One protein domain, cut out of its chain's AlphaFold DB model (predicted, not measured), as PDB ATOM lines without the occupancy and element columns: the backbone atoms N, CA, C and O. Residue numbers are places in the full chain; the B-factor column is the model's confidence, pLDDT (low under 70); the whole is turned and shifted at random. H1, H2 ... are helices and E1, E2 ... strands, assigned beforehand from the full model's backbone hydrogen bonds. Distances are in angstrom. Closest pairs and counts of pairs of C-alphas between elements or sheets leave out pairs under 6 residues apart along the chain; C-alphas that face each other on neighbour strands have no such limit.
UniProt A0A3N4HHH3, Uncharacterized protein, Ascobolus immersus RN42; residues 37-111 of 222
ATOM      1  N   THR A  37      39.710 -14.212  31.161       94.75
ATOM      2  CA  THR A  37      38.607 -13.398  31.685       94.75
ATOM      3  C   THR A  37      39.074 -11.961  31.847       94.75
ATOM      4  O   THR A  37      39.971 -11.673  32.636       94.75
ATOM      5  N   LEU A  38      38.430 -11.061  31.112       92.88
ATOM      6  CA  LEU A  38      38.659  -9.625  31.162       92.88
ATOM      7  C   LEU A  38      37.617  -8.980  32.072       92.88
ATOM      8  O   LEU A  38      36.416  -9.204  31.900       92.88
ATOM      9  N   ARG A  39      38.069  -8.168  33.029       91.06
ATOM     10  CA  ARG A  39      37.202  -7.417  33.946       91.06
ATOM     11  C   ARG A  39      37.204  -5.938  33.597       91.06
ATOM     12  O   ARG A  39      38.259  -5.310  33.572       91.06
ATOM     13  N   PHE A  40      36.016  -5.382  33.383       88.12
ATOM     14  CA  PHE A  40      35.827  -3.977  33.044       88.12
ATOM     15  C   PHE A  40      35.156  -3.242  34.207       88.12
ATOM     16  O   PHE A  40      33.946  -3.036  34.216       88.12
ATOM     17  N   TRP A  41      35.957  -2.822  35.190       84.06
ATOM     18  CA  TRP A  41      35.482  -2.206  36.440       84.06
ATOM     19  C   TRP A  41      34.596  -0.977  36.237       84.06
ATOM     20  O   TRP A  41      33.648  -0.765  36.980       84.06
ATOM     21  N   ARG A  42      34.876  -0.180  35.200       83.81
ATOM     22  CA  ARG A  42      34.099   1.029  34.890       83.81
ATOM     23  C   ARG A  42      32.647   0.727  34.499       83.81
ATOM     24  O   ARG A  42      31.808   1.618  34.571       83.81
ATOM     25  N   TRP A  43      32.367  -0.494  34.054       81.50
ATOM     26  CA  TRP A  43      31.078  -0.885  33.486       81.50
ATOM     27  C   TRP A  43      30.458  -2.103  34.177       81.50
ATOM     28  O   TRP A  43      29.457  -2.618  33.690       81.50
ATOM     29  N   ASP A  44      31.063  -2.560  35.277       87.44
ATOM     30  CA  ASP A  44      30.610  -3.683  36.100       87.44
ATOM     31  C   ASP A  44      30.244  -4.948  35.304       87.44
ATOM     32  O   ASP A  44      29.229  -5.596  35.536       87.44
ATOM     33  N   TYR A  45      31.068  -5.295  34.310       87.44
ATOM     34  CA  TYR A  45      30.902  -6.538  33.562       87.44
ATOM     35  C   TYR A  45      32.223  -7.258  33.324       87.44
ATOM     36  O   TYR A  45      33.317  -6.679  33.362       87.44
ATOM     37  N   GLN A  46      32.107  -8.556  33.051       92.38
ATOM     38  CA  GLN A  46      33.231  -9.420  32.715       92.38
ATOM     39  C   GLN A  46      32.989 -10.149  31.394       92.38
ATOM     40  O   GLN A  46      31.865 -10.536  31.073       92.38
ATOM     41  N   VAL A  47      34.058 -10.337  30.625       92.94
ATOM     42  CA  VAL A  47      34.028 -11.061  29.350       92.94
ATOM     43  C   VAL A  47      35.012 -12.214  29.437       92.94
ATOM     44  O   VAL A  47      36.210 -11.994  29.612       92.94
ATOM     45  N   THR A  48      34.516 -13.440  29.308       95.50
ATOM     46  CA  THR A  48      35.351 -14.639  29.219       95.50
ATOM     47  C   THR A  48      35.511 -15.027  27.757       95.50
ATOM     48  O   THR A  48      34.541 -15.338  27.069       95.50
ATOM     49  N   ILE A  49      36.752 -15.002  27.286       95.56
ATOM     50  CA  ILE A  49      37.129 -15.294  25.908       95.56
ATOM     51  C   ILE A  49      37.808 -16.649  25.889       95.56
ATOM     52  O   ILE A  49      38.807 -16.858  26.580       95.56
ATOM     53  N   TYR A  50      37.274 -17.560  25.086       95.50
ATOM     54  CA  TYR A  50      37.870 -18.864  24.859       95.50
ATOM     55  C   TYR A  50      38.780 -18.824  23.634       95.50
ATOM     56  O   TYR A  50      38.493 -18.161  22.641       95.50
ATOM     57  N   ARG A  51      39.893 -19.546  23.718       95.38
ATOM     58  CA  ARG A  51      40.872 -19.699  22.651       95.38
ATOM     59  C   ARG A  51      40.230 -20.426  21.467       95.38
ATOM     60  O   ARG A  51      39.581 -21.456  21.651       95.38
ATOM     61  N   ALA A  52      40.436 -19.911  20.259       94.62
ATOM     62  CA  ALA A  52      40.003 -20.566  19.031       94.62
ATOM     63  C   ALA A  52      40.900 -21.774  18.688       94.62
ATOM     64  O   ALA A  52      41.926 -22.040  19.320       94.62
ATOM     65  N   SER A  53      40.517 -22.541  17.664       91.31
ATOM     66  CA  SER A  53      41.269 -23.733  17.238       91.31
ATOM     67  C   SER A  53      42.634 -23.422  16.612       91.31
ATOM     68  O   SER A  53      43.475 -24.321  16.515       91.31
ATOM     69  N   ASP A  54      42.833 -22.174  16.177       94.25
ATOM     70  CA  ASP A  54      44.113 -21.604  15.731       94.25
ATOM     71  C   ASP A  54      45.049 -21.277  16.905       94.25
ATOM     72  O   ASP A  54      46.173 -20.835  16.700       94.25
ATOM     73  N   VAL A  55      44.607 -21.559  18.133       95.19
ATOM     74  CA  VAL A  55      45.363 -21.348  19.361       95.19
ATOM     75  C   VAL A  55      45.568 -19.854  19.657       95.19
ATOM     76  O   VAL A  55      46.476 -19.514  20.404       95.19
ATOM     77  N   ASN A  56      44.701 -18.959  19.178       96.69
ATOM     78  CA  ASN A  56      44.720 -17.536  19.537       96.69
ATOM     79  C   ASN A  56      43.484 -17.123  20.346       96.69
ATOM     80  O   ASN A  56      42.412 -17.725  20.244       96.69
ATOM     81  N   TYR A  57      43.638 -16.078  21.157       96.38
ATOM     82  CA  TYR A  57      42.526 -15.278  21.655       96.38
ATOM     83  C   TYR A  57      42.196 -14.208  20.625       96.38
ATOM     84  O   TYR A  57      43.093 -13.563  20.091       96.38
ATOM     85  N   HIS A  58      40.908 -14.003  20.379       96.00
ATOM     86  CA  HIS A  58      40.419 -13.020  19.420       96.00
ATOM     87  C   HIS A  58      39.673 -11.920  20.157       96.00
ATOM     88  O   HIS A  58      38.912 -12.184  21.093       96.00
ATOM     89  N   CYS A  59      39.885 -10.674  19.741       95.06
ATOM     90  CA  CYS A  59      39.197  -9.545  20.342       95.06
ATOM     91  C   CYS A  59      37.674  -9.645  20.101       95.06
ATOM     92  O   CYS A  59      37.254  -9.832  18.951       95.06
ATOM     93  N   PRO A  60      36.831  -9.518  21.146       94.44
ATOM     94  CA  PRO A  60      35.387  -9.712  21.022       94.44
ATOM     95  C   PRO A  60      34.643  -8.465  20.527       94.44
ATOM     96  O   PRO A  60      33.429  -8.517  20.338       94.44
ATOM     97  N   PHE A  61      35.335  -7.340  20.344       92.06
ATOM     98  CA  PHE A  61      34.734  -6.075  19.937       92.06
ATOM     99  C   PHE A  61      34.641  -5.959  18.411       92.06
ATOM    100  O   PHE A  61      35.529  -6.380  17.666       92.06
ATOM    101  N   GLN A  62      33.533  -5.398  17.941       90.88
ATOM    102  CA  GLN A  62      33.250  -5.170  16.534       90.88
ATOM    103  C   GLN A  62      34.261  -4.181  15.943       90.88
ATOM    104  O   GLN A  62      34.548  -3.146  16.538       90.88
ATOM    105  N   GLY A  63      34.800  -4.508  14.766       89.44
ATOM    106  CA  GLY A  63      35.805  -3.682  14.089       89.44
ATOM    107  C   GLY A  63      37.239  -3.862  14.596       89.44
ATOM    108  O   GLY A  63      38.132  -3.196  14.086       89.44
ATOM    109  N   CYS A  64      37.480  -4.762  15.559       91.31
ATOM    110  CA  CYS A  64      38.828  -5.122  15.983       91.31
ATOM    111  C   CYS A  64      39.193  -6.551  15.559       91.31
ATOM    112  O   CYS A  64      38.573  -7.532  15.990       91.31
ATOM    113  N   ASP A  65      40.255  -6.651  14.764       93.00
ATOM    114  CA  ASP A  65      40.820  -7.913  14.277       93.00
ATOM    115  C   ASP A  65      42.078  -8.331  15.054       93.00
ATOM    116  O   ASP A  65      42.826  -9.205  14.625       93.00
ATOM    117  N   TYR A  66      42.324  -7.715  16.215       94.62
ATOM    118  CA  TYR A  66      43.441  -8.096  17.068       94.62
ATOM    119  C   TYR A  66      43.273  -9.533  17.576       94.62
ATOM    120  O   TYR A  66      42.232  -9.900  18.138       94.62
ATOM    121  N   SER A  67      44.333 -10.321  17.421       96.06
ATOM    122  CA  SER A  67      44.425 -11.688  17.917       96.06
ATOM    123  C   SER A  67      45.817 -11.962  18.467       96.06
ATOM    124  O   SER A  67      46.798 -11.526  17.869       96.06
ATOM    125  N   GLU A  68      45.910 -12.714  19.561       97.00
ATOM    126  CA  GLU A  68      47.195 -13.064  20.169       97.00
ATOM    127  C   GLU A  68      47.127 -14.426  20.874       97.00
ATOM    128  O   GLU A  68      46.116 -14.804  21.466       97.00
ATOM    129  N   SER A  69      48.221 -15.176  20.806       95.94
ATOM    130  CA  SER A  69      48.383 -16.484  21.434       95.94
ATOM    131  C   SER A  69      48.740 -16.374  22.921       95.94
ATOM    132  O   SER A  69      48.281 -17.181  23.740       95.94
ATOM    133  N   ASP A  70      49.543 -15.380  23.291       95.69
ATOM    134  CA  ASP A  70      49.970 -15.167  24.667       95.69
ATOM    135  C   ASP A  70      48.920 -14.393  25.473       95.69
ATOM    136  O   ASP A  70      48.467 -13.313  25.091       95.69
ATOM    137  N   ARG A  71      48.522 -14.956  26.618       95.31
ATOM    138  CA  ARG A  71      47.463 -14.379  27.451       95.31
ATOM    139  C   ARG A  71      47.860 -13.002  28.021       95.31
ATOM    140  O   ARG A  71      47.081 -12.072  27.830       95.31
ATOM    141  N   PRO A  72      49.018 -12.824  28.683       94.81
ATOM    142  CA  PRO A  72      49.468 -11.509  29.146       94.81
ATOM    143  C   PRO A  72      49.534 -10.433  28.053       94.81
ATOM    144  O   PRO A  72      49.136  -9.289  28.288       94.81
ATOM    145  N   VAL A  73      50.026 -10.773  26.856       94.94
ATOM    146  CA  VAL A  73      50.064  -9.828  25.724       94.94
ATOM    147  C   VAL A  73      48.648  -9.485  25.254       94.94
ATOM    148  O   VAL A  73      48.351  -8.315  25.007       94.94
ATOM    149  N   PHE A  74      47.745 -10.468  25.205       94.75
ATOM    150  CA  PHE A  74      46.337 -10.236  24.894       94.75
ATOM    151  C   PHE A  74      45.630  -9.361  25.943       94.75
ATOM    152  O   PHE A  74      44.893  -8.454  25.579       94.75
ATOM    153  N   GLU A  75      45.879  -9.551  27.240       93.44
ATOM    154  CA  GLU A  75      45.291  -8.716  28.303       93.44
ATOM    155  C   GLU A  75      45.761  -7.250  28.212       93.44
ATOM    156  O   GLU A  75      44.975  -6.319  28.419       93.44
ATOM    157  N   ARG A  76      47.019  -7.021  27.808       92.94
ATOM    158  CA  ARG A  76      47.573  -5.672  27.605       92.94
ATOM    159  C   ARG A  76      46.839  -4.877  26.523       92.94
ATOM    160  O   ARG A  76      46.788  -3.653  26.619       92.94
ATOM    161  N   HIS A  77      46.230  -5.553  25.546       93.12
ATOM    162  CA  HIS A  77      45.400  -4.925  24.513       93.12
ATOM    163  C   HIS A  77      44.211  -4.142  25.095       93.12
ATOM    164  O   HIS A  77      43.754  -3.186  24.477       93.12
ATOM    165  N   PHE A  78      43.726  -4.522  26.282       90.25
ATOM    166  CA  PHE A  78      42.598  -3.861  26.943       90.25
ATOM    167  C   PHE A  78      43.046  -2.854  28.011       90.25
ATOM    168  O   PHE A  78      42.353  -1.866  28.241       90.25
ATOM    169  N   GLY A  79      44.212  -3.054  28.634       83.12
ATOM    170  CA  GLY A  79      44.695  -2.237  29.758       83.12
ATOM    171  C   GLY A  79      45.585  -1.032  29.415       83.12
ATOM    172  O   GLY A  79      45.967  -0.300  30.324       83.12
ATOM    173  N   GLY A  80      45.963  -0.822  28.151       77.25
ATOM    174  CA  GLY A  80      46.865   0.268  27.760       77.25
ATOM    175  C   GLY A  80      46.187   1.637  27.603       77.25
ATOM    176  O   GLY A  80      45.016   1.736  27.254       77.25
ATOM    177  N   ALA A  81      46.957   2.724  27.743       67.44
ATOM    178  CA  ALA A  81      46.518   4.074  27.346       67.44
ATOM    179  C   ALA A  81      46.131   4.162  25.849       67.44
ATOM    180  O   ALA A  81      45.386   5.049  25.445       67.44
ATOM    181  N   ASN A  82      46.588   3.192  25.048       62.47
ATOM    182  CA  ASN A  82      46.293   3.054  23.623       62.47
ATOM    183  C   ASN A  82      45.072   2.160  23.330       62.47
ATOM    184  O   ASN A  82      44.790   1.898  22.164       62.47
ATOM    185  N   SER A  83      44.323   1.701  24.341       68.12
ATOM    186  CA  SER A  83      43.100   0.891  24.173       68.12
ATOM    187  C   SER A  83      41.903   1.682  23.611       68.12
ATOM    188  O   SER A  83      40.748   1.302  23.811       68.12
ATOM    189  N   SER A  84      42.147   2.798  22.912       60.47
ATOM    190  CA  SER A  84      41.109   3.656  22.327       60.47
ATOM    191  C   SER A  84      40.221   2.914  21.322       60.47
ATOM    192  O   SER A  84      39.093   3.339  21.083       60.47
ATOM    193  N   SER A  85      40.675   1.770  20.796       67.00
ATOM    194  CA  SER A  85      39.917   0.938  19.858       67.00
ATOM    195  C   SER A  85      38.633   0.334  20.438       67.00
ATOM    196  O   SER A  85      37.770  -0.066  19.666       67.00
ATOM    197  N   HIS A  86      38.481   0.276  21.769       79.69
ATOM    198  CA  HIS A  86      37.305  -0.324  22.431       79.69
ATOM    199  C   HIS A  86      36.492   0.675  23.235       79.69
ATOM    200  O   HIS A  86      35.840   0.307  24.216       79.69
ATOM    201  N   GLN A  87      36.549   1.956  22.868       66.88
ATOM    202  CA  GLN A  87      35.759   2.963  23.553       66.88
ATOM    203  C   GLN A  87      34.279   2.599  23.399       66.88
ATOM    204  O   GLN A  87      33.731   2.651  22.300       66.88
ATOM    205  N   ALA A  88      33.650   2.180  24.502       61.47
ATOM    206  CA  ALA A  88      32.230   1.871  24.555       61.47
ATOM    207  C   ALA A  88      31.454   3.134  24.162       61.47
ATOM    208  O   ALA A  88      31.207   4.018  24.986       61.47
ATOM    209  N   TYR A  89      31.141   3.261  22.875       55.78
ATOM    210  CA  TYR A  89      30.471   4.429  22.337       55.78
ATOM    211  C   TYR A  89      29.071   4.479  22.954       55.78
ATOM    212  O   TYR A  89      28.212   3.641  22.680       55.78
ATOM    213  N   LYS A  90      28.849   5.469  23.826       58.78
ATOM    214  CA  LYS A  90      27.521   5.873  24.320       58.78
ATOM    215  C   LYS A  90      26.682   4.727  24.912       58.78
ATOM    216  O   LYS A  90      25.503   4.591  24.599       58.78
ATOM    217  N   GLY A  91      27.286   3.882  25.747       63.50
ATOM    218  CA  GLY A  91      26.556   2.840  26.482       63.50
ATOM    219  C   GLY A  91      26.065   1.658  25.635       63.50
ATOM    220  O   GLY A  91      25.461   0.741  26.185       63.50
ATOM    221  N   ARG A  92      26.353   1.620  24.324       72.56
ATOM    222  CA  ARG A  92      26.144   0.422  23.504       72.56
ATOM    223  C   ARG A  92      27.424  -0.400  23.449       72.56
ATOM    224  O   ARG A  92      28.483   0.071  23.034       72.56
ATOM    225  N   ARG A  93      27.311  -1.657  23.871       78.62
ATOM    226  CA  ARG A  93      28.387  -2.643  23.786       78.62
ATOM    227  C   ARG A  93      28.525  -3.076  22.329       78.62
ATOM    228  O   ARG A  93      27.621  -3.696  21.782       78.62
ATOM    229  N   CYS A  94      29.638  -2.725  21.696       88.06
ATOM    230  CA  CYS A  94      29.916  -3.077  20.303       88.06
ATOM    231  C   CYS A  94      30.606  -4.444  20.247       88.06
ATOM    232  O   CYS A  94      31.774  -4.531  19.884       88.06
ATOM    233  N   PHE A  95      29.931  -5.505  20.689       90.25
ATOM    234  CA  PHE A  95      30.465  -6.863  20.581       90.25
ATOM    235  C   PHE A  95      30.234  -7.437  19.181       90.25
ATOM    236  O   PHE A  95      29.293  -7.062  18.481       90.25
ATOM    237  N   LYS A  96      31.089  -8.375  18.763       92.00
ATOM    238  CA  LYS A  96      30.833  -9.211  17.587       92.00
ATOM    239  C   LYS A  96      29.544 -10.014  17.806       92.00
ATOM    240  O   LYS A  96      29.248 -10.422  18.924       92.00
ATOM    241  N   ALA A  97      28.808 -10.290  16.729       88.94
ATOM    242  CA  ALA A  97      27.525 -11.005  16.785       88.94
ATOM    243  C   ALA A  97      27.620 -12.427  17.384       88.94
ATOM    244  O   ALA A  97      26.621 -12.999  17.801       88.94
ATOM    245  N   GLU A  98      28.823 -13.001  17.424       87.00
ATOM    246  CA  GLU A  98      29.117 -14.316  18.006       87.00
ATOM    247  C   GLU A  98      29.246 -14.324  19.540       87.00
ATOM    248  O   GLU A  98      29.315 -15.397  20.143       87.00
ATOM    249  N   VAL A  99      29.282 -13.152  20.179       89.69
ATOM    250  CA  VAL A  99      29.360 -13.024  21.639       89.69
ATOM    251  C   VAL A  99      27.997 -13.325  22.250       89.69
ATOM    252  O   VAL A  99      27.010 -12.661  21.936       89.69
ATOM    253  N   LYS A 100      27.942 -14.314  23.147       89.62
ATOM    254  CA  LYS A 100      26.718 -14.675  23.864       89.62
ATOM    255  C   LYS A 100      26.681 -13.979  25.220       89.62
ATOM    256  O   LYS A 100      27.660 -13.989  25.969       89.62
ATOM    257  N   GLU A 101      25.538 -13.387  25.533       87.88
ATOM    258  CA  GLU A 101      25.234 -12.884  26.870       87.88
ATOM    259  C   GLU A 101      24.770 -14.055  27.742       87.88
ATOM    260  O   GLU A 101      23.845 -14.779  27.374       87.88
ATOM    261  N   ASN A 102      25.451 -14.275  28.867       86.44
ATOM    262  CA  ASN A 102      25.027 -15.244  29.875       86.44
ATOM    263  C   ASN A 102      24.204 -14.530  30.960       86.44
ATOM    264  O   ASN A 102      24.094 -13.307  30.976       86.44
ATOM    265  N   VAL A 103      23.610 -15.293  31.883       79.88
ATOM    266  CA  VAL A 103      22.802 -14.742  32.983       79.88
ATOM    267  C   VAL A 103      23.648 -13.775  33.829       79.88
ATOM    268  O   VAL A 103      24.621 -14.183  34.462       79.88
ATOM    269  N   GLY A 104      23.269 -12.494  33.841       79.75
ATOM    270  CA  GLY A 104      23.959 -11.423  34.572       79.75
ATOM    271  C   GLY A 104      24.966 -10.633  33.720       79.75
ATOM    272  O   GLY A 104      24.932 -10.696  32.496       79.75
ATOM    273  N   PRO A 105      25.895  -9.877  34.330       82.69
ATOM    274  CA  PRO A 105      26.851  -9.036  33.603       82.69
ATOM    275  C   PRO A 105      28.059  -9.836  33.071       82.69
ATOM    276  O   PRO A 105      29.187  -9.342  33.017       82.69
ATOM    277  N   THR A 106      27.853 -11.107  32.725       84.56
ATOM    278  CA  THR A 106      28.910 -12.002  32.242       84.56
ATOM    279  C   THR A 106      28.662 -12.353  30.786       84.56
ATOM    280  O   THR A 106      27.604 -12.860  30.429       84.56
ATOM    281  N   TYR A 107      29.677 -12.135  29.957       85.25
ATOM    282  CA  TYR A 107      29.657 -12.483  28.541       85.25
ATOM    283  C   TYR A 107      30.606 -13.638  28.273       85.25
ATOM    284  O   TYR A 107      31.710 -13.690  28.822       85.25
ATOM    285  N   GLU A 108      30.191 -14.545  27.396       88.69
ATOM    286  CA  GLU A 108      31.009 -15.658  26.941       88.69
ATOM    287  C   GLU A 108      31.227 -15.575  25.435       88.69
ATOM    288  O   GLU A 108      30.293 -15.485  24.634       88.69
ATOM    289  N   VAL A 109      32.499 -15.625  25.052       86.94
ATOM    290  CA  VAL A 109      32.929 -15.551  23.661       86.94
ATOM    291  C   VAL A 109      33.614 -16.849  23.310       86.94
ATOM    292  O   VAL A 109      34.747 -17.110  23.714       86.94
ATOM    293  N   ARG A 110      32.912 -17.667  22.532       86.06
ATOM    294  CA  ARG A 110      33.498 -18.829  21.875       86.06
ATOM    295  C   ARG A 110      33.779 -18.450  20.437       86.06
ATOM    296  O   ARG A 110      32.902 -18.547  19.583       86.06
ATOM    297  N   THR A 111      35.000 -18.005  20.175       75.75
ATOM    298  CA  THR A 111      35.427 -17.773  18.802       75.75
ATOM    299  C   THR A 111      35.619 -19.123  18.134       75.75
ATOM    300  O   THR A 111      36.601 -19.825  18.380       75.75
TER     301      THR A 111
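Overview. This is residues 37 to 111 of the 222 residues of an uncharacterized protein of Ascobolus immersus RN42 (UniProt A0A3N4HHH3). Two hairpins side by side, E1 with E2 and E3 with E4, make a small twisted sheet with long loops over one face; H1 grazes it at E1. The 75 printed residues run E1 E2 H1 H2 E3 E4, under half in named elements; the class is mixed, and so is the sheet, E1 E2 E4 E3. It is compact, radius of gyration of the C-alphas 11.8 A, spanning 32 by 30 by 20 A.

Along the chain. E1, residues 37 to 40, begins at C-alpha 37 (38.607, -13.398, 31.685). E2 is residues 45 to 50, 16.6 A; H1 71 to 79, 12.7 A; H2 83 to 86; E3 99 to 101; E4 106 to 110, ending at (33.498, -18.829, 21.875).

Arrangement. E1 and E2 are antiparallel, N 38 to O 47 2.8 A; E2 and E4 parallel, N 48 to O 107 2.9 A; E4 and E3 antiparallel, N 100 to O 108 3.0 A. H1 only grazes the sheet; the closest C-alphas of E1 and H1, Leu 38 and Glu 75, are 7.3 A apart. In H1, 3 of 5 O i to N i+4 pairs are within hydrogen-bond range; H2 is too short for one.

Size, cuts and confidence. The farthest C-alphas, Ser 53 and Lys 90, are 33.4 A apart. The printed part has no cut. Links E2 to H1 and H2 to E3 are long. Residues 81 to 85 and 87 to 91 have pLDDT under 70.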